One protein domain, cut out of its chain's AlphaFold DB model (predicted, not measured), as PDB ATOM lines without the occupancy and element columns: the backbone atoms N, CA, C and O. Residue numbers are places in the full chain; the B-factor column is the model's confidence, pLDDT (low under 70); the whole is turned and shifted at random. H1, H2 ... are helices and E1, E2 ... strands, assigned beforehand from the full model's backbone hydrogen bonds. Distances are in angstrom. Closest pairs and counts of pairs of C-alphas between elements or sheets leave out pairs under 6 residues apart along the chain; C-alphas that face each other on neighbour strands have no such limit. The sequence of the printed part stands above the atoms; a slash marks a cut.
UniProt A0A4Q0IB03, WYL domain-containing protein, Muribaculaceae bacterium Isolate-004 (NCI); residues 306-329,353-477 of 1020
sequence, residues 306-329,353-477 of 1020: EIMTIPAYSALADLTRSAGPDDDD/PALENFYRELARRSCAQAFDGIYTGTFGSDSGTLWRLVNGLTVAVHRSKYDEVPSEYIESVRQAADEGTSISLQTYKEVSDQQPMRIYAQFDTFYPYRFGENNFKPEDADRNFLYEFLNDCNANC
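What this domain is: This is residues 306 to 329 and 353 to 477 of the 1020 residues of the protein "WYL domain-containing protein" of Muribaculaceae bacterium Isolate-004 (NCI) (UniProt A0A4Q0IB03). A small closed barrel of five strands lies in the middle, with H3 packed on its outside toward one end of the long axis and H1, H2 and H4 grouped toward the other. H4 packs on the barrel with residues 458 to 465 and then runs away from it, H2 packs on the barrel with residues 359 to 364, and H1 packs on H4, while residues 320 to 328 stick out. The printed part has 149 residues with four named helices and five named strands, in the order H1 H2 E1 E2 E3 H3 E4 E5 H4; the barrel is mixed and the class is mixed, helices and strands. It is compact, with a radius of gyration of the C-alphas of 15.6 A and spans of 48 by 37 by 28 A.

How they stand to each other: Round the barrel run E1, residues 370 to 379, E2, residues 384 to 389, E3, residues 394 to 398, E5, residues 439 to 443, and E4, residues 423 to 427, and back to E1. E1, E2 and E3 form a meander, each strand the antiparallel neighbour of the one before; N 374 and O 388 are 2.8 A apart, and N 387 and O 395 2.9 A. E3 and E5 are parallel, with N 396 and O 439 2.8 A apart. E5 and E4, a hairpin, are antiparallel, with N 426 and O 442 2.8 A apart. E4 and E1 are antiparallel, with N 373 and O 423 2.8 A apart. E1 bends by 83 degrees at residue 376, and its pairing is staggered: residues 370 to 373 pair with E4, 373 to 379 with E2. H3, residues 410 to 419, is on the barrel, outside it at a height of 9.6 A over the sheet; its closest C-alphas to E1 are those of Ala 417 and Tyr 375, 5.1 A. H4, residues 458 to 475, is on the barrel, outside it at a height of 10.7 A, over E2 and slantwise to it at 48 degrees on the local plane; the closest C-alphas are those of Ala 461 and Leu 389, 6.7 A. H1, residues 312 to 318, touches H4 residues 459 to 466 alone, closest at the C-alphas of Ala 315 and Asp 462, 4.9 A; at 73 degrees they are only just about perpendicular. H2, residues 353 to 365, is on the barrel and close to but not clearly touching H4, the closest C-alphas being those of Phe 358 and Phe 469, 6.8 A. H1 and H3 are apart. Every O i to N i+4 pair is within hydrogen-bond range in H2, H3 and H4; in H1, 2 of 3 are.

Where its parts are: H1 begins at C-alpha 312 (149.633, 146.034, 195.990). H2 is 18.4 A long, E1 21.2 A from C-alpha 370 (143.479, 128.933, 206.647), and H4 26.1 A, ending at C-alpha 475 (139.516, 136.210, 182.899).

The domain as a whole: The C-alphas of Ser 407 and Cys 477, the two farthest apart, are 49.9 A apart. Residues 330 to 352 are not printed; C-alphas 329 and 353 are 23.1 A apart across this cut. The links E3 to H3, E4 to E5 and E5 to H4 are long. Mean pLDDT of the printed part is 74.8; 43 residues are under 70: 306 to 329, 380 to 382, 433 to 437 and 445 to 455.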
ATOM      1  N   GLU A 306     149.099 156.141 206.317       41.97
ATOM      2  CA  GLU A 306     147.877 155.351 206.498       41.97
ATOM      3  C   GLU A 306     148.214 153.946 207.010       41.97
ATOM      4  O   GLU A 306     148.830 153.124 206.337       41.97
ATOM      5  N   ILE A 307     147.857 153.696 208.268       38.47
ATOM      6  CA  ILE A 307     148.015 152.405 208.938       38.47
ATOM      7  C   ILE A 307     147.166 151.373 208.177       38.47
ATOM      8  O   ILE A 307     145.941 151.515 208.151       38.47
ATOM      9  N   MET A 308     147.840 150.338 207.644       48.19
ATOM     10  CA  MET A 308     147.422 149.298 206.673       48.19
ATOM     11  C   MET A 308     147.873 149.607 205.229       48.19
ATOM     12  O   MET A 308     147.061 149.902 204.358       48.19
ATOM     13  N   THR A 309     149.181 149.520 204.953       55.12
ATOM     14  CA  THR A 309     149.710 149.574 203.582       55.12
ATOM     15  C   THR A 309     149.224 148.364 202.790       55.12
ATOM     16  O   THR A 309     149.574 147.223 203.097       55.12
ATOM     17  N   ILE A 310     148.419 148.608 201.755       57.19
ATOM     18  CA  ILE A 310     148.033 147.568 200.802       57.19
ATOM     19  C   ILE A 310     149.322 147.044 200.138       57.19
ATOM     20  O   ILE A 310     150.056 147.848 199.558       57.19
ATOM     21  N   PRO A 311     149.611 145.731 200.202       53.84
ATOM     22  CA  PRO A 311     150.760 145.097 199.538       53.84
ATOM     23  C   PRO A 311     150.868 145.433 198.054       53.84
ATOM     24  O   PRO A 311     151.964 145.547 197.525       53.84
ATOM     25  N   ALA A 312     149.726 145.654 197.395       52.88
ATOM     26  CA  ALA A 312     149.633 146.034 195.990       52.88
ATOM     27  C   ALA A 312     150.602 147.166 195.603       52.88
ATOM     28  O   ALA A 312     151.130 147.182 194.496       52.88
ATOM     29  N   TYR A 313     150.876 148.101 196.516       55.53
ATOM     30  CA  TYR A 313     151.737 149.248 196.246       55.53
ATOM     31  C   TYR A 313     153.242 148.929 196.297       55.53
ATOM     32  O   TYR A 313     154.008 149.565 195.571       55.53
ATOM     33  N   SER A 314     153.673 147.941 197.096       53.44
ATOM     34  CA  SER A 314     155.042 147.395 197.053       53.44
ATOM     35  C   SER A 314     155.204 146.383 195.917       53.44
ATOM     36  O   SER A 314     156.172 146.483 195.168       53.44
ATOM     37  N   ALA A 315     154.205 145.526 195.692       53.50
ATOM     38  CA  ALA A 315     154.178 144.557 194.598       53.50
ATOM     39  C   ALA A 315     154.347 145.228 193.221       53.50
ATOM     40  O   ALA A 315     155.185 144.811 192.423       53.50
ATOM     41  N   LEU A 316     153.644 146.346 192.966       54.09
ATOM     42  CA  LEU A 316     153.812 147.126 191.730       54.09
ATOM     43  C   LEU A 316     155.153 147.862 191.619       54.09
ATOM     44  O   LEU A 316     155.562 148.241 190.525       54.09
ATOM     45  N   ALA A 317     155.835 148.101 192.737       52.62
ATOM     46  CA  ALA A 317     157.182 148.654 192.742       52.62
ATOM     47  C   ALA A 317     158.254 147.569 192.486       52.62
ATOM     48  O   ALA A 317     159.340 147.889 191.996       52.62
ATOM     49  N   ASP A 318     157.960 146.305 192.784       52.38
ATOM     50  CA  ASP A 318     158.848 145.164 192.530       52.38
ATOM     51  C   ASP A 318     158.722 144.591 191.112       52.38
ATOM     52  O   ASP A 318     159.691 144.024 190.605       52.38
ATOM     53  N   LEU A 319     157.608 144.881 190.426       52.97
ATOM     54  CA  LEU A 319     157.340 144.597 189.006       52.97
ATOM     55  C   LEU A 319     158.483 144.902 188.032       52.97
ATOM     56  O   LEU A 319     158.585 144.274 186.985       52.97
ATOM     57  N   THR A 320     159.320 145.890 188.337       49.56
ATOM     58  CA  THR A 320     160.354 146.385 187.417       49.56
ATOM     59  C   THR A 320     161.755 145.887 187.766       49.56
ATOM     60  O   THR A 320     162.698 146.129 187.014       49.56
ATOM     61  N   ARG A 321     161.916 145.176 188.895       45.69
ATOM     62  CA  ARG A 321     163.222 144.699 189.386       45.69
ATOM     63  C   ARG A 321     163.523 143.233 189.077       45.69
ATOM     64  O   ARG A 321     164.701 142.886 189.083       45.69
ATOM     65  N   SER A 322     162.523 142.392 188.800       42.94
ATOM     66  CA  SER A 322     162.718 140.948 188.563       42.94
ATOM     67  C   SER A 322     162.453 140.467 187.134       42.94
ATOM     68  O   SER A 322     162.396 139.265 186.919       42.94
ATOM     69  N   ALA A 323     162.350 141.360 186.143       43.47
ATOM     70  CA  ALA A 323     162.264 140.980 184.728       43.47
ATOM     71  C   ALA A 323     163.628 140.484 184.196       43.47
ATOM     72  O   ALA A 323     164.301 141.150 183.409       43.47
ATOM     73  N   GLY A 324     164.079 139.333 184.696       43.34
ATOM     74  CA  GLY A 324     165.076 138.505 184.030       43.34
ATOM     75  C   GLY A 324     164.402 137.630 182.962       43.34
ATOM     76  O   GLY A 324     163.207 137.379 183.068       43.34
ATOM     77  N   PRO A 325     165.135 137.140 181.948       38.06
ATOM     78  CA  PRO A 325     164.559 136.392 180.820       38.06
ATOM     79  C   PRO A 325     163.925 135.032 181.170       38.06
ATOM     80  O   PRO A 325     163.314 134.434 180.292       38.06
ATOM     81  N   ASP A 326     164.089 134.548 182.407       39.69
ATOM     82  CA  ASP A 326     163.758 133.180 182.837       39.69
ATOM     83  C   ASP A 326     162.728 133.117 183.998       39.69
ATOM     84  O   ASP A 326     162.551 132.050 184.583       39.69
ATOM     85  N   ASP A 327     162.086 134.231 184.387       45.31
ATOM     86  CA  ASP A 327     161.137 134.287 185.526       45.31
ATOM     87  C   ASP A 327     159.679 134.338 184.993       45.31
ATOM     88  O   ASP A 327     159.205 135.396 184.580       45.31
ATOM     89  N   ASP A 328     158.981 133.191 184.967       46.84
ATOM     90  CA  ASP A 328     157.627 132.999 184.383       46.84
ATOM     91  C   ASP A 328     156.474 133.644 185.200       46.84
ATOM     92  O   ASP A 328     155.332 133.674 184.746       46.84
ATOM     93  N   ASP A 329     156.752 134.194 186.389       51.59
ATOM     94  CA  ASP A 329     155.734 134.614 187.375       51.59
ATOM     95  C   ASP A 329     155.620 136.155 187.559       51.59
ATOM     96  O   ASP A 329     155.169 136.642 188.601       51.59
ATOM     97  N   PRO A 353     142.560 152.280 192.030       81.19
ATOM     98  CA  PRO A 353     141.190 151.900 192.368       81.19
ATOM     99  C   PRO A 353     140.878 150.438 192.021       81.19
ATOM    100  O   PRO A 353     140.183 149.765 192.780       81.19
ATOM    101  N   ALA A 354     141.433 149.922 190.918       83.94
ATOM    102  CA  ALA A 354     141.249 148.531 190.511       83.94
ATOM    103  C   ALA A 354     141.917 147.558 191.497       83.94
ATOM    104  O   ALA A 354     141.291 146.585 191.914       83.94
ATOM    105  N   LEU A 355     143.138 147.860 191.944       80.12
ATOM    106  CA  LEU A 355     143.849 147.051 192.943       80.12
ATOM    107  C   LEU A 355     143.169 147.077 194.307       80.12
ATOM    108  O   LEU A 355     143.078 146.046 194.965       80.12
ATOM    109  N   GLU A 356     142.685 148.240 194.747       78.94
ATOM    110  CA  GLU A 356     141.949 148.356 196.008       78.94
ATOM    111  C   GLU A 356     140.658 147.541 195.980       78.94
ATOM    112  O   GLU A 356     140.327 146.862 196.955       78.94
ATOM    113  N   ASN A 357     139.932 147.585 194.861       83.62
ATOM    114  CA  ASN A 357     138.728 146.787 194.668       83.62
ATOM    115  C   ASN A 357     139.047 145.291 194.665       83.62
ATOM    116  O   ASN A 357     138.377 144.530 195.366       83.62
ATOM    117  N   PHE A 358     140.097 144.882 193.949       85.75
ATOM    118  CA  PHE A 358     140.546 143.494 193.931       85.75
ATOM    119  C   PHE A 358     140.993 143.017 195.318       85.75
ATOM    120  O   PHE A 358     140.573 141.954 195.758       85.75
ATOM    121  N   TYR A 359     141.742 143.826 196.071       83.38
ATOM    122  CA  TYR A 359     142.164 143.495 197.434       83.38
ATOM    123  C   TYR A 359     140.970 143.241 198.365       83.38
ATOM    124  O   TYR A 359     140.967 142.278 199.132       83.38
ATOM    125  N   ARG A 360     139.927 144.079 198.285       82.62
ATOM    126  CA  ARG A 360     138.683 143.890 199.057       82.62
ATOM    127  C   ARG A 360     137.963 142.608 198.660       82.62
ATOM    128  O   ARG A 360     137.412 141.926 199.519       82.62
ATOM    129  N   GLU A 361     137.947 142.298 197.373       86.50
ATOM    130  CA  GLU A 361     137.307 141.094 196.861       86.50
ATOM    131  C   GLU A 361     138.073 139.833 197.272       86.50
ATOM    132  O   GLU A 361     137.478 138.901 197.810       86.50
ATOM    133  N   LEU A 362     139.400 139.844 197.150       87.00
ATOM    134  CA  LEU A 362     140.266 138.777 197.636       87.00
ATOM    135  C   LEU A 362     140.095 138.562 199.145       87.00
ATOM    136  O   LEU A 362     139.993 137.422 199.596       87.00
ATOM    137  N   ALA A 363     139.977 139.639 199.928       85.69
ATOM    138  CA  ALA A 363     139.694 139.566 201.359       85.69
ATOM    139  C   ALA A 363     138.364 138.858 201.665       85.69
ATOM    140  O   ALA A 363     138.304 138.018 202.566       85.69
ATOM    141  N   ARG A 364     137.301 139.146 200.899       85.69
ATOM    142  CA  ARG A 364     136.007 138.451 201.031       85.69
ATOM    143  C   ARG A 364     136.112 136.982 200.636       85.69
ATOM    144  O   ARG A 364     135.638 136.124 201.378       85.69
ATOM    145  N   ARG A 365     136.765 136.686 199.507       87.94
ATOM    146  CA  ARG A 365     136.998 135.312 199.026       87.94
ATOM    147  C   ARG A 365     137.824 134.494 200.013       87.94
ATOM    148  O   ARG A 365     137.620 133.293 200.105       87.94
ATOM    149  N   SER A 366     138.696 135.150 200.775       88.62
ATOM    150  CA  SER A 366     139.583 134.533 201.762       88.62
ATOM    151  C   SER A 366     138.954 134.369 203.149       88.62
ATOM    152  O   SER A 366     139.661 133.969 204.067       88.62
ATOM    153  N   CYS A 367     137.669 134.684 203.357       89.12
ATOM    154  CA  CYS A 367     136.998 134.514 204.654       89.12
ATOM    155  C   CYS A 367     136.892 133.040 205.071       89.12
ATOM    156  O   CYS A 367     136.673 132.162 204.238       89.12
ATOM    157  N   ALA A 368     136.975 132.783 206.381       87.31
ATOM    158  CA  ALA A 368     136.888 131.449 206.980       87.31
ATOM    159  C   ALA A 368     137.850 130.407 206.371       87.31
ATOM    160  O   ALA A 368     137.534 129.215 206.358       87.31
ATOM    161  N   GLN A 369     139.026 130.835 205.915       89.12
ATOM    162  CA  GLN A 369     140.051 129.970 205.334       89.12
ATOM    163  C   GLN A 369     141.363 130.073 206.112       89.12
ATOM    164  O   GLN A 369     141.642 131.091 206.750       89.12
ATOM    165  N   ALA A 370     142.144 128.995 206.071       88.00
ATOM    166  CA  ALA A 370     143.479 128.933 206.647       88.00
ATOM    167  C   ALA A 370     144.518 129.273 205.576       88.00
ATOM    168  O   ALA A 370     144.486 128.708 204.483       88.00
ATOM    169  N   PHE A 371     145.452 130.155 205.912       89.81
ATOM    170  CA  PHE A 371     146.584 130.510 205.065       89.81
ATOM    171  C   PHE A 371     147.862 130.522 205.888       89.81
ATOM    172  O   PHE A 371     147.848 130.927 207.049       89.81
ATOM    173  N   ASP A 372     148.975 130.165 205.260       89.31
ATOM    174  CA  ASP A 372     150.284 130.398 205.853       89.31
ATOM    175  C   ASP A 372     150.564 131.908 205.852       89.31
ATOM    176  O   ASP A 372     150.336 132.600 204.853       89.31
ATOM    177  N   GLY A 373     151.025 132.431 206.986       89.00
ATOM    178  CA  GLY A 373     151.283 133.847 207.190       89.00
ATOM    179  C   GLY A 373     152.602 134.112 207.902       89.00
ATOM    180  O   GLY A 373     152.988 133.379 208.805       89.00
ATOM    181  N   ILE A 374     153.282 135.189 207.521       88.62
ATOM    182  CA  ILE A 374     154.550 135.634 208.108       88.62
ATOM    183  C   ILE A 374     154.357 136.930 208.889       88.62
ATOM    184  O   ILE A 374     153.557 137.791 208.518       88.62
ATOM    185  N   TYR A 375     155.079 137.081 209.992       87.69
ATOM    186  CA  TYR A 375     154.972 138.259 210.843       87.69
ATOM    187  C   TYR A 375     155.564 139.503 210.162       87.69
ATOM    188  O   TYR A 375     156.636 139.449 209.566       87.69
ATOM    189  N   THR A 376     154.869 140.640 210.264       81.69
ATOM    190  CA  THR A 376     155.280 141.911 209.625       81.69
ATOM    191  C   THR A 376     155.333 143.105 210.577       81.69
ATOM    192  O   THR A 376     155.889 144.144 210.221       81.69
ATOM    193  N   GLY A 377     154.792 142.987 211.792       84.88
ATOM    194  CA  GLY A 377     154.852 144.050 212.797       84.88
ATOM    195  C   GLY A 377     153.699 144.016 213.798       84.88
ATOM    196  O   GLY A 377     152.972 143.034 213.912       84.88
ATOM    197  N   THR A 378     153.505 145.118 214.522       80.56
ATOM    198  CA  THR A 378     152.400 145.307 215.475       80.56
ATOM    199  C   THR A 378     151.473 146.437 215.030       80.56
ATOM    200  O   THR A 378     151.886 147.343 214.305       80.56
ATOM    201  N   PHE A 379     150.203 146.396 215.451       72.88
ATOM    202  CA  PHE A 379     149.250 147.482 215.193       72.88
ATOM    203  C   PHE A 379     148.613 147.994 216.485       72.88
ATOM    204  O   PHE A 379     148.211 147.212 217.352       72.88
ATOM    205  N   GLY A 380     148.520 149.328 216.579       63.06
ATOM    206  CA  GLY A 380     148.210 150.064 217.809       63.06
ATOM    207  C   GLY A 380     149.299 149.875 218.866       63.06
ATOM    208  O   GLY A 380     150.083 148.933 218.796       63.06
ATOM    209  N   SER A 381     149.405 150.788 219.829       56.56
ATOM    210  CA  SER A 381     150.361 150.679 220.938       56.56
ATOM    211  C   SER A 381     150.011 149.466 221.817       56.56
ATOM    212  O   SER A 381     149.366 149.626 222.850       56.56
ATOM    213  N   ASP A 382     150.408 148.269 221.371       59.00
ATOM    214  CA  ASP A 382     150.269 146.953 222.011       59.00
ATOM    215  C   ASP A 382     148.924 146.191 221.863       59.00
ATOM    216  O   ASP A 382     148.653 145.260 222.631       59.00
ATOM    217  N   SER A 383     148.081 146.521 220.870       72.50
ATOM    218  CA  SER A 383     146.764 145.867 220.660       72.50
ATOM    219  C   SER A 383     146.782 144.534 219.889       72.50
ATOM    220  O   SER A 383     145.812 143.774 219.957       72.50
ATOM    221  N   GLY A 384     147.860 144.204 219.177       84.25
ATOM    222  CA  GLY A 384     147.966 142.957 218.414       84.25
ATOM    223  C   GLY A 384     149.113 142.953 217.405       84.25
ATOM    224  O   GLY A 384     149.922 143.882 217.361       84.25
ATOM    225  N   THR A 385     149.169 141.907 216.585       87.44
ATOM    226  CA  THR A 385     150.209 141.674 215.570       87.44
ATOM    227  C   THR A 385     149.645 141.693 214.152       87.44
ATOM    228  O   THR A 385     148.465 141.417 213.930       87.44
ATOM    229  N   LEU A 386     150.490 142.053 213.190       87.12
ATOM    230  CA  LEU A 386     150.204 142.058 211.760       87.12
ATOM    231  C   LEU A 386     150.962 140.925 211.082       87.12
ATOM    232  O   LEU A 386     152.173 140.772 211.265       87.12
ATOM    233  N   TRP A 387     150.251 140.178 210.250       88.44
ATOM    234  CA  TRP A 387     150.786 139.056 209.491       88.44
ATOM    235  C   TRP A 387     150.441 139.215 208.011       88.44
ATOM    236  O   TRP A 387     149.346 139.667 207.673       88.44
ATOM    237  N   ARG A 388     151.369 138.860 207.123       87.31
ATOM    238  CA  ARG A 388     151.152 138.793 205.674       87.31
ATOM    239  C   ARG A 388     150.883 137.345 205.288       87.31
ATOM    240  O   ARG A 388     151.718 136.495 205.562       87.31
ATOM    241  N   LEU A 389     149.739 137.079 204.673       89.38
ATOM    242  CA  LEU A 389     149.358 135.764 204.164       89.38
ATOM    243  C   LEU A 389     150.040 135.468 202.824       89.38
ATOM    244  O   LEU A 389     150.394 136.392 202.096       89.38
ATOM    245  N   VAL A 390     150.162 134.187 202.471       87.44
ATOM    246  CA  VAL A 390     150.784 133.719 201.218       87.44
ATOM    247  C   VAL A 390     150.114 134.257 199.945       87.44
ATOM    248  O   VAL A 390     150.776 134.415 198.927       87.44
ATOM    249  N   ASN A 391     148.823 134.594 200.000       85.81
ATOM    250  CA  ASN A 391     148.079 135.225 198.901       85.81
ATOM    251  C   ASN A 391     148.203 136.764 198.884       85.81
ATOM    252  O   ASN A 391     147.460 137.455 198.191       85.81
ATOM    253  N   GLY A 392     149.093 137.317 199.711       83.44
ATOM    254  CA  GLY A 392     149.365 138.744 199.810       83.44
ATOM    255  C   GLY A 392     148.408 139.532 200.693       83.44
ATOM    256  O   GLY A 392     148.630 140.719 200.883       83.44
ATOM    257  N   LEU A 393     147.378 138.954 201.310       85.69
ATOM    258  CA  LEU A 393     146.550 139.717 202.254       85.69
ATOM    259  C   LEU A 393     147.310 140.048 203.549       85.69
ATOM    260  O   LEU A 393     148.139 139.277 204.024       85.69
ATOM    261  N   THR A 394     146.995 141.188 204.168       85.88
ATOM    262  CA  THR A 394     147.520 141.552 205.492       85.88
ATOM    263  C   THR A 394     146.419 141.404 206.517       85.88
ATOM    264  O   THR A 394     145.370 142.043 206.415       85.88
ATOM    265  N   VAL A 395     146.677 140.577 207.525       87.56
ATOM    266  CA  VAL A 395     145.728 140.266 208.586       87.56
ATOM    267  C   VAL A 395     146.234 140.730 209.944       87.56
ATOM    268  O   VAL A 395     147.426 140.716 210.241       87.56
ATOM    269  N   ALA A 396     145.292 141.138 210.781       88.19
ATOM    270  CA  ALA A 396     145.498 141.566 212.148       88.19
ATOM    271  C   ALA A 396     145.081 140.451 213.114       88.19
ATOM    272  O   ALA A 396     143.939 139.986 213.091       88.19
ATOM    273  N   VAL A 397     145.983 140.060 214.011       88.75
ATOM    274  CA  VAL A 397     145.699 139.128 215.106       88.75
ATOM    275  C   VAL A 397     145.683 139.916 216.412       88.75
ATOM    276  O   VAL A 397     146.698 140.456 216.852       88.75
ATOM    277  N   HIS A 398     144.506 140.032 217.028       87.94
ATOM    278  CA  HIS A 398     144.343 140.774 218.278       87.94
ATOM    279  C   HIS A 398     145.045 140.063 219.444       87.94
ATOM    280  O   HIS A 398     145.054 138.834 219.508       87.94
ATOM    281  N   ARG A 399     145.568 140.820 220.415       85.38
ATOM    282  CA  ARG A 399     146.310 140.265 221.561       85.38
ATOM    283  C   ARG A 399     145.533 139.196 222.337       85.38
ATOM    284  O   ARG A 399     146.121 138.196 222.720       85.38
ATOM    285  N   SER A 400     144.217 139.349 222.492       85.31
ATOM    286  CA  SER A 400     143.373 138.346 223.171       85.31
ATOM    287  C   SER A 400     143.375 136.973 222.491       85.31
ATOM    288  O   SER A 400     143.094 135.974 223.138       85.31
ATOM    289  N   LYS A 401     143.692 136.900 221.191       87.25
ATOM    290  CA  LYS A 401     143.781 135.631 220.457       87.25
ATOM    291  C   LYS A 401     145.041 134.839 220.780       87.25
ATOM    292  O   LYS A 401     145.066 133.648 220.509       87.25
ATOM    293  N   TYR A 402     146.043 135.462 221.397       86.06
ATOM    294  CA  TYR A 402     147.210 134.754 221.920       86.06
ATOM    295  C   TYR A 402     146.872 133.942 223.172       86.06
ATOM    296  O   TYR A 402     147.423 132.863 223.355       86.06
ATOM    297  N   ASP A 403     145.940 134.428 223.999       83.12
ATOM    298  CA  ASP A 403     145.493 133.728 225.210       83.12
ATOM    299  C   ASP A 403     144.637 132.489 224.881       83.12
ATOM    300  O   ASP A 403     144.484 131.594 225.708       83.12
ATOM    301  N   GLU A 404     144.083 132.433 223.665       83.75
ATOM    302  CA  GLU A 404     143.303 131.304 223.142       83.75
ATOM    303  C   GLU A 404     144.191 130.193 222.544       83.75
ATOM    304  O   GLU A 404     143.703 129.091 222.284       83.75
ATOM    305  N   VAL A 405     145.489 130.450 222.335       83.81
ATOM    306  CA  VAL A 405     146.440 129.451 221.827       83.81
ATOM    307  C   VAL A 405     146.785 128.465 222.949       83.81
ATOM    308  O   VAL A 405     147.164 128.900 224.039       83.81
ATOM    309  N   PRO A 406     146.714 127.140 222.718       83.75
ATOM    310  CA  PRO A 406     147.108 126.169 223.733       83.75
ATOM    311  C   PRO A 406     148.558 126.386 224.188       83.75
ATOM    312  O   PRO A 406     149.444 126.696 223.389       83.75
ATOM    313  N   SER A 407     148.819 126.196 225.482       80.06
ATOM    314  CA  SER A 407     150.112 126.495 226.115       80.06
ATOM    315  C   SER A 407     151.306 125.739 225.519       80.06
ATOM    316  O   SER A 407     152.435 126.182 225.679       80.06
ATOM    317  N   GLU A 408     151.067 124.625 224.824       78.81
ATOM    318  CA  GLU A 408     152.093 123.860 224.104       78.81
ATOM    319  C   GLU A 408     152.514 124.482 222.754       78.81
ATOM    320  O   GLU A 408     153.565 124.124 222.236       78.81
ATOM    321  N   TYR A 409     151.751 125.445 222.211       78.75
ATOM    322  CA  TYR A 409     151.995 126.067 220.896       78.75
ATOM    323  C   TYR A 409     152.389 127.548 220.956       78.75
ATOM    324  O   TYR A 409     152.881 128.108 219.975       78.75
ATOM    325  N   ILE A 410     152.186 128.212 222.098       82.88
ATOM    326  CA  ILE A 410     152.435 129.656 222.230       82.88
ATOM    327  C   ILE A 410     153.911 130.033 222.024       82.88
ATOM    328  O   ILE A 410     154.207 131.114 221.519       82.88
ATOM    329  N   GLU A 411     154.842 129.152 222.399       80.81
ATOM    330  CA  GLU A 411     156.281 129.361 222.195       80.81
ATOM    331  C   GLU A 411     156.641 129.307 220.707       80.81
ATOM    332  O   GLU A 411     157.393 130.147 220.221       80.81
ATOM    333  N   SER A 412     155.991 128.419 219.955       78.75
ATOM    334  CA  SER A 412     156.154 128.278 218.509       78.75
ATOM    335  C   SER A 412     155.605 129.485 217.735       78.75
ATOM    336  O   SER A 412     156.231 129.948 216.786       78.75
ATOM    337  N   VAL A 413     154.476 130.057 218.173       84.31
ATOM    338  CA  VAL A 413     153.938 131.319 217.623       84.31
ATOM    339  C   VAL A 413     154.921 132.479 217.824       84.31
ATOM    340  O   VAL A 413     155.104 133.299 216.925       84.31
ATOM    341  N   ARG A 414     155.545 132.568 219.006       84.44
ATOM    342  CA  ARG A 414     156.536 133.614 219.315       84.44
ATOM    343  C   ARG A 414     157.801 133.438 218.484       84.44
ATOM    344  O   ARG A 414     158.253 134.402 217.882       84.44
ATOM    345  N   GLN A 415     158.298 132.207 218.385       82.31
ATOM    346  CA  GLN A 415     159.444 131.877 217.545       82.31
ATOM    347  C   GLN A 415     159.185 132.226 216.074       82.31
ATOM    348  O   GLN A 415     160.044 132.824 215.435       82.31
ATOM    349  N   ALA A 416     157.990 131.938 215.548       82.75
ATOM    350  CA  ALA A 416     157.629 132.298 214.178       82.75
ATOM    351  C   ALA A 416     157.649 133.814 213.932       82.75
ATOM    352  O   ALA A 416     158.113 134.268 212.887       82.75
ATOM    353  N   ALA A 417     157.208 134.604 214.915       83.88
ATOM    354  CA  ALA A 417     157.271 136.059 214.836       83.88
ATOM    355  C   ALA A 417     158.708 136.609 214.931       83.88
ATOM    356  O   ALA A 417     159.044 137.536 214.196       83.88
ATOM    357  N   ASP A 418     159.548 136.032 215.795       83.12
ATOM    358  CA  ASP A 418     160.936 136.468 216.008       83.12
ATOM    359  C   ASP A 418     161.867 136.062 214.850       83.12
ATOM    360  O   ASP A 418     162.739 136.834 214.447       83.12
ATOM    361  N   GLU A 419     161.683 134.858 214.302       81.94
ATOM    362  CA  GLU A 419     162.508 134.293 213.223       81.94
ATOM    363  C   GLU A 419     161.953 134.584 211.819       81.94
ATOM    364  O   GLU A 419     162.628 134.316 210.825       81.94
ATOM    365  N   GLY A 420     160.735 135.129 211.718       77.31
ATOM    366  CA  GLY A 420     160.076 135.423 210.443       77.31
ATOM    367  C   GLY A 420     159.665 134.174 209.656       77.31
ATOM    368  O   GLY A 420     159.681 134.196 208.428       77.31
ATOM    369  N   THR A 421     159.327 133.079 210.342       83.25
ATOM    370  CA  THR A 421     158.856 131.837 209.705       83.25
ATOM    371  C   THR A 421     157.333 131.828 209.556       83.25
ATOM    372  O   THR A 421     156.615 132.529 210.274       83.25
ATOM    373  N   SER A 422     156.821 131.076 208.576       85.88
ATOM    374  CA  SER A 422     155.385 131.051 208.276       85.88
ATOM    375  C   SER A 422     154.591 130.241 209.304       85.88
ATOM    376  O   SER A 422     155.013 129.153 209.698       85.88
ATOM    377  N   ILE A 423     153.404 130.725 209.677       87.00
ATOM    378  CA  ILE A 423     152.450 130.036 210.556       87.00
ATOM    379  C   ILE A 423     151.036 130.042 209.967       87.00
ATOM    380  O   ILE A 423     150.628 131.022 209.348       87.00
ATOM    381  N   SER A 424     150.268 128.974 210.194       87.75
ATOM    382  CA  SER A 424     148.875 128.894 209.738       87.75
ATOM    383  C   SER A 424     147.969 129.850 210.525       87.75
ATOM    384  O   SER A 424     147.882 129.805 211.760       87.75
ATOM    385  N   LEU A 425     147.270 130.714 209.794       89.06
ATOM    386  CA  LEU A 425     146.317 131.692 210.300       89.06
ATOM    387  C   LEU A 425     144.952 131.460 209.664       89.06
ATOM    388  O   LEU A 425     144.806 131.460 208.444       89.06
ATOM    389  N   GLN A 426     143.935 131.343 210.508       90.12
ATOM    390  CA  GLN A 426     142.544 131.252 210.098       90.12
ATOM    391  C   GLN A 426     141.935 132.657 210.056       90.12
ATOM    392  O   GLN A 426     141.807 133.328 211.088       90.12
ATOM    393  N   THR A 427     141.515 133.102 208.875       90.38
ATOM    394  CA  THR A 427     140.771 134.357 208.709       90.38
ATOM    395  C   THR A 427     139.372 134.254 209.323       90.38
ATOM    396  O   THR A 427     138.779 133.175 209.443       90.38
ATOM    397  N   TYR A 428     138.815 135.389 209.744       88.56
ATOM    398  CA  TYR A 428     137.474 135.423 210.329       88.56
ATOM    399  C   TYR A 428     136.386 135.111 209.292       88.56
ATOM    400  O   TYR A 428     136.614 135.135 208.084       88.56
ATOM    401  N   LYS A 429     135.181 134.787 209.783       81.12
ATOM    402  CA  LYS A 429     134.047 134.383 208.937       81.12
ATOM    403  C   LYS A 429     133.531 135.486 208.020       81.12
ATOM    404  O   LYS A 429     132.965 135.173 206.981       81.12
ATOM    405  N   GLU A 430     133.704 136.739 208.420       80.62
ATOM    406  CA  GLU A 430     133.242 137.907 207.680       80.62
ATOM    407  C   GLU A 430     134.278 139.027 207.815       80.62
ATOM    408  O   GLU A 430     134.887 139.210 208.876       80.62
ATOM    409  N   VAL A 431     134.465 139.785 206.736       78.06
ATOM    410  CA  VAL A 431     135.227 141.037 206.738       78.06
ATOM    411  C   VAL A 431     134.276 142.178 207.101       78.06
ATOM    412  O   VAL A 431     133.145 142.223 206.631       78.06
ATOM    413  N   SER A 432     134.729 143.110 207.940       72.12
ATOM    414  CA  SER A 432     133.912 144.252 208.359       72.12
ATOM    415  C   SER A 432     133.572 145.164 207.181       72.12
ATOM    416  O   SER A 432     134.468 145.749 206.572       72.12
ATOM    417  N   ASP A 433     132.280 145.393 206.940       64.56
ATOM    418  CA  ASP A 433     131.813 146.352 205.931       64.56
ATOM    419  C   ASP A 433     132.259 147.795 206.229       64.56
ATOM    420  O   ASP A 433     132.448 148.598 205.316       64.56
ATOM    421  N   GLN A 434     132.464 148.136 207.507       62.22
ATOM    422  CA  GLN A 434     132.911 149.472 207.923       62.22
ATOM    423  C   GLN A 434     134.424 149.666 207.773       62.22
ATOM    424  O   GLN A 434     134.887 150.796 207.625       62.22
ATOM    425  N   GLN A 435     135.209 148.584 207.831       66.88
ATOM    426  CA  GLN A 435     136.667 148.616 207.675       66.88
ATOM    427  C   GLN A 435     137.136 147.448 206.792       66.88
ATOM    428  O   GLN A 435     137.847 146.571 207.279       66.88
ATOM    429  N   PRO A 436     136.799 147.436 205.487       60.56
ATOM    430  CA  PRO A 436     137.002 146.254 204.640       60.56
ATOM    431  C   PRO A 436     138.476 145.934 204.389       60.56
ATOM    432  O   PRO A 436     138.828 144.826 204.013       60.56
ATOM    433  N   MET A 437     139.342 146.927 204.599       67.19
ATOM    434  CA  MET A 437     140.791 146.799 204.470       67.19
ATOM    435  C   MET A 437     141.442 146.201 205.719       67.19
ATOM    436  O   MET A 437     142.629 145.903 205.690       67.19
ATOM    437  N   ARG A 438     140.699 146.051 206.826       72.81
ATOM    438  CA  ARG A 438     141.171 145.421 208.062       72.81
ATOM    439  C   ARG A 438     140.607 144.022 208.174       72.81
ATOM    440  O   ARG A 438     139.461 143.815 208.563       72.81
ATOM    441  N   ILE A 439     141.462 143.071 207.840       82.94
ATOM    442  CA  ILE A 439     141.154 141.654 207.889       82.94
ATOM    443  C   ILE A 439     141.650 141.136 209.229       82.94
ATOM    444  O   ILE A 439     142.788 141.400 209.611       82.94
ATOM    445  N   TYR A 440     140.801 140.421 209.957       87.44
ATOM    446  CA  TYR A 440     141.173 139.824 211.231       87.44
ATOM    447  C   TYR A 440     141.364 138.323 211.074       87.44
ATOM    448  O   TYR A 440     140.631 137.659 210.337       87.44
ATOM    449  N   ALA A 441     142.355 137.804 211.783       90.38
ATOM    450  CA  ALA A 441     142.653 136.386 211.828       90.38
ATOM    451  C   ALA A 441     142.911 135.935 213.269       90.38
ATOM    452  O   ALA A 441     143.042 136.732 214.204       90.38
ATOM    453  N   GLN A 442     142.949 134.625 213.445       90.00
ATOM    454  CA  GLN A 442     143.404 133.959 214.656       90.00
ATOM    455  C   GLN A 442     144.327 132.808 214.263       90.00
ATOM    456  O   GLN A 442     144.294 132.349 213.123       90.00
ATOM    457  N   PHE A 443     145.136 132.335 215.202       88.31
ATOM    458  CA  PHE A 443     145.952 131.148 214.974       88.31
ATOM    459  C   PHE A 443     145.055 129.935 214.713       88.31
ATOM    460  O   PHE A 443     144.041 129.753 215.395       88.31
ATOM    461  N   ASP A 444     145.404 129.129 213.713       82.25
ATOM    462  CA  ASP A 444     144.707 127.872 213.455       82.25
ATOM    463  C   ASP A 444     145.076 126.850 214.542       82.25
ATOM    464  O   ASP A 444     146.175 126.298 214.576       82.25
ATOM    465  N   THR A 445     144.147 126.618 215.470       68.56
ATOM    466  CA  THR A 445     144.341 125.719 216.615       68.56
ATOM    467  C   THR A 445     144.026 124.255 216.305       68.56
ATOM    468  O   THR A 445     144.266 123.405 217.158       68.56
ATOM    469  N   PHE A 446     143.454 123.940 215.134       64.50
ATOM    470  CA  PHE A 446     143.138 122.558 214.740       64.50
ATOM    471  C   PHE A 446     144.311 121.884 214.033       64.50
ATOM    472  O   PHE A 446     144.542 120.691 214.232       64.50
ATOM    473  N   TYR A 447     145.071 122.655 213.255       59.72
ATOM    474  CA  TYR A 447     146.297 122.212 212.595       59.72
ATOM    475  C   TYR A 447     147.469 123.159 212.908       59.72
ATOM    476  O   TYR A 447     148.047 123.747 211.996       59.72
ATOM    477  N   PRO A 448     147.882 123.285 214.184       52.72
ATOM    478  CA  PRO A 448     148.985 124.172 214.571       52.72
ATOM    479  C   PRO A 448     150.350 123.718 214.015       52.72
ATOM    480  O   PRO A 448     151.318 124.474 214.051       52.72
ATOM    481  N   TYR A 449     150.441 122.491 213.481       49.91
ATOM    482  CA  TYR A 449     151.645 121.916 212.879       49.91
ATOM    483  C   TYR A 449     151.617 121.978 211.341       49.91
ATOM    484  O   TYR A 449     151.250 121.016 210.668       49.91
ATOM    485  N   ARG A 450     152.100 123.097 210.796       51.31
ATOM    486  CA  ARG A 450     152.807 123.168 209.502       51.31
ATOM    487  C   ARG A 450     154.079 124.006 209.674       51.31
ATOM    488  O   ARG A 450     154.245 125.048 209.056       51.31
ATOM    489  N   PHE A 451     154.973 123.594 210.572       47.22
ATOM    490  CA  PHE A 451     156.282 124.241 210.669       47.22
ATOM    491  C   PHE A 451     157.144 123.842 209.468       47.22
ATOM    492  O   PHE A 451     157.587 122.702 209.377       47.22
ATOM    493  N   GLY A 452     157.406 124.801 208.577       48.78
ATOM    494  CA  GLY A 452     158.610 124.802 207.747       48.78
ATOM    495  C   GLY A 452     158.631 123.937 206.486       48.78
ATOM    496  O   GLY A 452     159.720 123.754 205.949       48.78
ATOM    497  N   GLU A 453     157.506 123.435 205.965       47.38
ATOM    498  CA  GLU A 453     157.550 122.772 204.647       47.38
ATOM    499  C   GLU A 453     157.619 123.778 203.482       47.38
ATOM    500  O   GLU A 453     158.243 123.459 202.478       47.38
ATOM    501  N   ASN A 454     157.102 125.009 203.643       54.19
ATOM    502  CA  ASN A 454     157.149 126.083 202.635       54.19
ATOM    503  C   ASN A 454     157.278 127.479 203.286       54.19
ATOM    504  O   ASN A 454     156.321 128.250 203.318       54.19
ATOM    505  N   ASN A 455     158.454 127.828 203.819       69.88
ATOM    506  CA  ASN A 455     158.706 129.220 204.215       69.88
ATOM    507  C   ASN A 455     158.718 130.105 202.957       69.88
ATOM    508  O   ASN A 455     159.621 129.974 202.131       69.88
ATOM    509  N   PHE A 456     157.741 131.005 202.836       78.00
ATOM    510  CA  PHE A 456     157.705 132.038 201.800       78.00
ATOM    511  C   PHE A 456     158.182 133.378 202.367       78.00
ATOM    512  O   PHE A 456     158.054 133.653 203.563       78.00
ATOM    513  N   LYS A 457     158.765 134.213 201.512       77.38
ATOM    514  CA  LYS A 457     159.218 135.559 201.860       77.38
ATOM    515  C   LYS A 457     158.104 136.587 201.622       77.38
ATOM    516  O   LYS A 457     157.197 136.325 200.833       77.38
ATOM    517  N   PRO A 458     158.163 137.782 202.238       72.94
ATOM    518  CA  PRO A 458     157.203 138.851 201.959       72.94
ATOM    519  C   PRO A 458     157.032 139.162 200.468       72.94
ATOM    520  O   PRO A 458     155.915 139.423 200.029       72.94
ATOM    521  N   GLU A 459     158.112 139.081 199.690       72.25
ATOM    522  CA  GLU A 459     158.100 139.325 198.248       72.25
ATOM    523  C   GLU A 459     157.302 138.258 197.474       72.25
ATOM    524  O   GLU A 459     156.661 138.578 196.476       72.25
ATOM    525  N   ASP A 460     157.282 137.009 197.950       76.50
ATOM    526  CA  ASP A 460     156.530 135.914 197.318       76.50
ATOM    527  C   ASP A 460     155.015 136.123 197.472       76.50
ATOM    528  O   ASP A 460     154.242 135.880 196.548       76.50
ATOM    529  N   ALA A 461     154.581 136.644 198.622       78.88
ATOM    530  CA  ALA A 461     153.182 136.993 198.854       78.88
ATOM    531  C   ALA A 461     152.719 138.179 197.994       78.88
ATOM    532  O   ALA A 461     151.595 138.181 197.485       78.88
ATOM    533  N   ASP A 462     153.589 139.174 197.811       74.38
ATOM    534  CA  ASP A 462     153.339 140.319 196.936       74.38
ATOM    535  C   ASP A 462     153.240 139.869 195.454       74.38
ATOM    536  O   ASP A 462     152.361 140.343 194.727       74.38
ATOM    537  N   ARG A 463     154.064 138.898 195.025       74.88
ATOM    538  CA  ARG A 463     153.992 138.257 193.693       74.88
ATOM    539  C   ARG A 463     152.708 137.451 193.487       74.88
ATOM    540  O   ARG A 463     152.026 137.654 192.486       74.88
ATOM    541  N   ASN A 464     152.332 136.599 194.441       79.25
ATOM    542  CA  ASN A 464     151.107 135.794 194.351       79.25
ATOM    543  C   ASN A 464     149.852 136.666 194.222       79.25
ATOM    544  O   ASN A 464     148.973 136.380 193.411       79.25
ATOM    545  N   PHE A 465     149.786 137.764 194.979       82.25
ATOM    546  CA  PHE A 465     148.690 138.727 194.870       82.25
ATOM    547  C   PHE A 465     148.572 139.320 193.463       82.25
ATOM    548  O   PHE A 465     147.473 139.441 192.921       82.25
ATOM    549  N   LEU A 466     149.706 139.704 192.874       77.12
ATOM    550  CA  LEU A 466     149.752 140.255 191.526       77.12
ATOM    551  C   LEU A 466     149.323 139.218 190.486       77.12
ATOM    552  O   LEU A 466     148.528 139.543 189.608       77.12
ATOM    553  N   TYR A 467     149.825 137.989 190.592       79.12
ATOM    554  CA  TYR A 467     149.448 136.898 189.700       79.12
ATOM    555  C   TYR A 467     147.931 136.662 189.718       79.12
ATOM    556  O   TYR A 467     147.291 136.598 188.668       79.12
ATOM    557  N   GLU A 468     147.318 136.621 190.906       83.75
ATOM    558  CA  GLU A 468     145.862 136.510 191.019       83.75
ATOM    559  C   GLU A 468     145.125 137.735 190.450       83.75
ATOM    560  O   GLU A 468     144.080 137.575 189.818       83.75
ATOM    561  N   PHE A 469     145.666 138.947 190.619       85.38
ATOM    562  CA  PHE A 469     145.089 140.170 190.049       85.38
ATOM    563  C   PHE A 469     145.112 140.174 188.516       85.38
ATOM    564  O   PHE A 469     144.106 140.513 187.888       85.38
ATOM    565  N   LEU A 470     146.238 139.800 187.904       82.94
ATOM    566  CA  LEU A 470     146.378 139.723 186.448       82.94
ATOM    567  C   LEU A 470     145.468 138.637 185.871       82.94
ATOM    568  O   LEU A 470     144.770 138.884 184.892       82.94
ATOM    569  N   ASN A 471     145.384 137.480 186.531       83.00
ATOM    570  CA  ASN A 471     144.444 136.429 186.147       83.00
ATOM    571  C   ASN A 471     142.983 136.882 186.240       83.00
ATOM    572  O   ASN A 471     142.200 136.570 185.345       83.00
ATOM    573  N   ASP A 472     142.600 137.633 187.278       86.69
ATOM    574  CA  ASP A 472     141.254 138.212 187.378       86.69
ATOM    575  C   ASP A 472     141.006 139.241 186.263       86.69
ATOM    576  O   ASP A 472     139.927 139.263 185.673       86.69
ATOM    577  N   CYS A 473     142.008 140.050 185.907       87.38
ATOM    578  CA  CYS A 473     141.898 140.987 184.790       87.38
ATOM    579  C   CYS A 473     141.729 140.268 183.445       87.38
ATOM    580  O   CYS A 473     140.809 140.617 182.707       87.38
ATOM    581  N   ASN A 474     142.553 139.260 183.152       81.88
ATOM    582  CA  ASN A 474     142.480 138.477 181.916       81.88
ATOM    583  C   ASN A 474     141.153 137.709 181.823       81.88
ATOM    584  O   ASN A 474     140.420 137.857 180.850       81.88
ATOM    585  N   ALA A 475     140.761 136.986 182.879       82.00
ATOM    586  CA  ALA A 475     139.516 136.210 182.899       82.00
ATOM    587  C   ALA A 475     138.253 137.069 182.709       82.00
ATOM    588  O   ALA A 475     137.230 136.571 182.238       82.00
ATOM    589  N   ASN A 476     138.314 138.350 183.084       84.06
ATOM    590  CA  ASN A 476     137.208 139.290 182.936       84.06
ATOM    591  C   ASN A 476     137.373 140.238 181.736       84.06
ATOM    592  O   ASN A 476     136.510 141.094 181.542       84.06
ATOM    593  N   CYS A 477     138.450 140.135 180.950       81.44
ATOM    594  CA  CYS A 477     138.657 140.960 179.764       81.44
ATOM    595  C   CYS A 477     137.771 140.441 178.620       81.44
ATOM    596  O   CYS A 477     137.983 139.334 178.127       81.44
TER     597      CYS A 477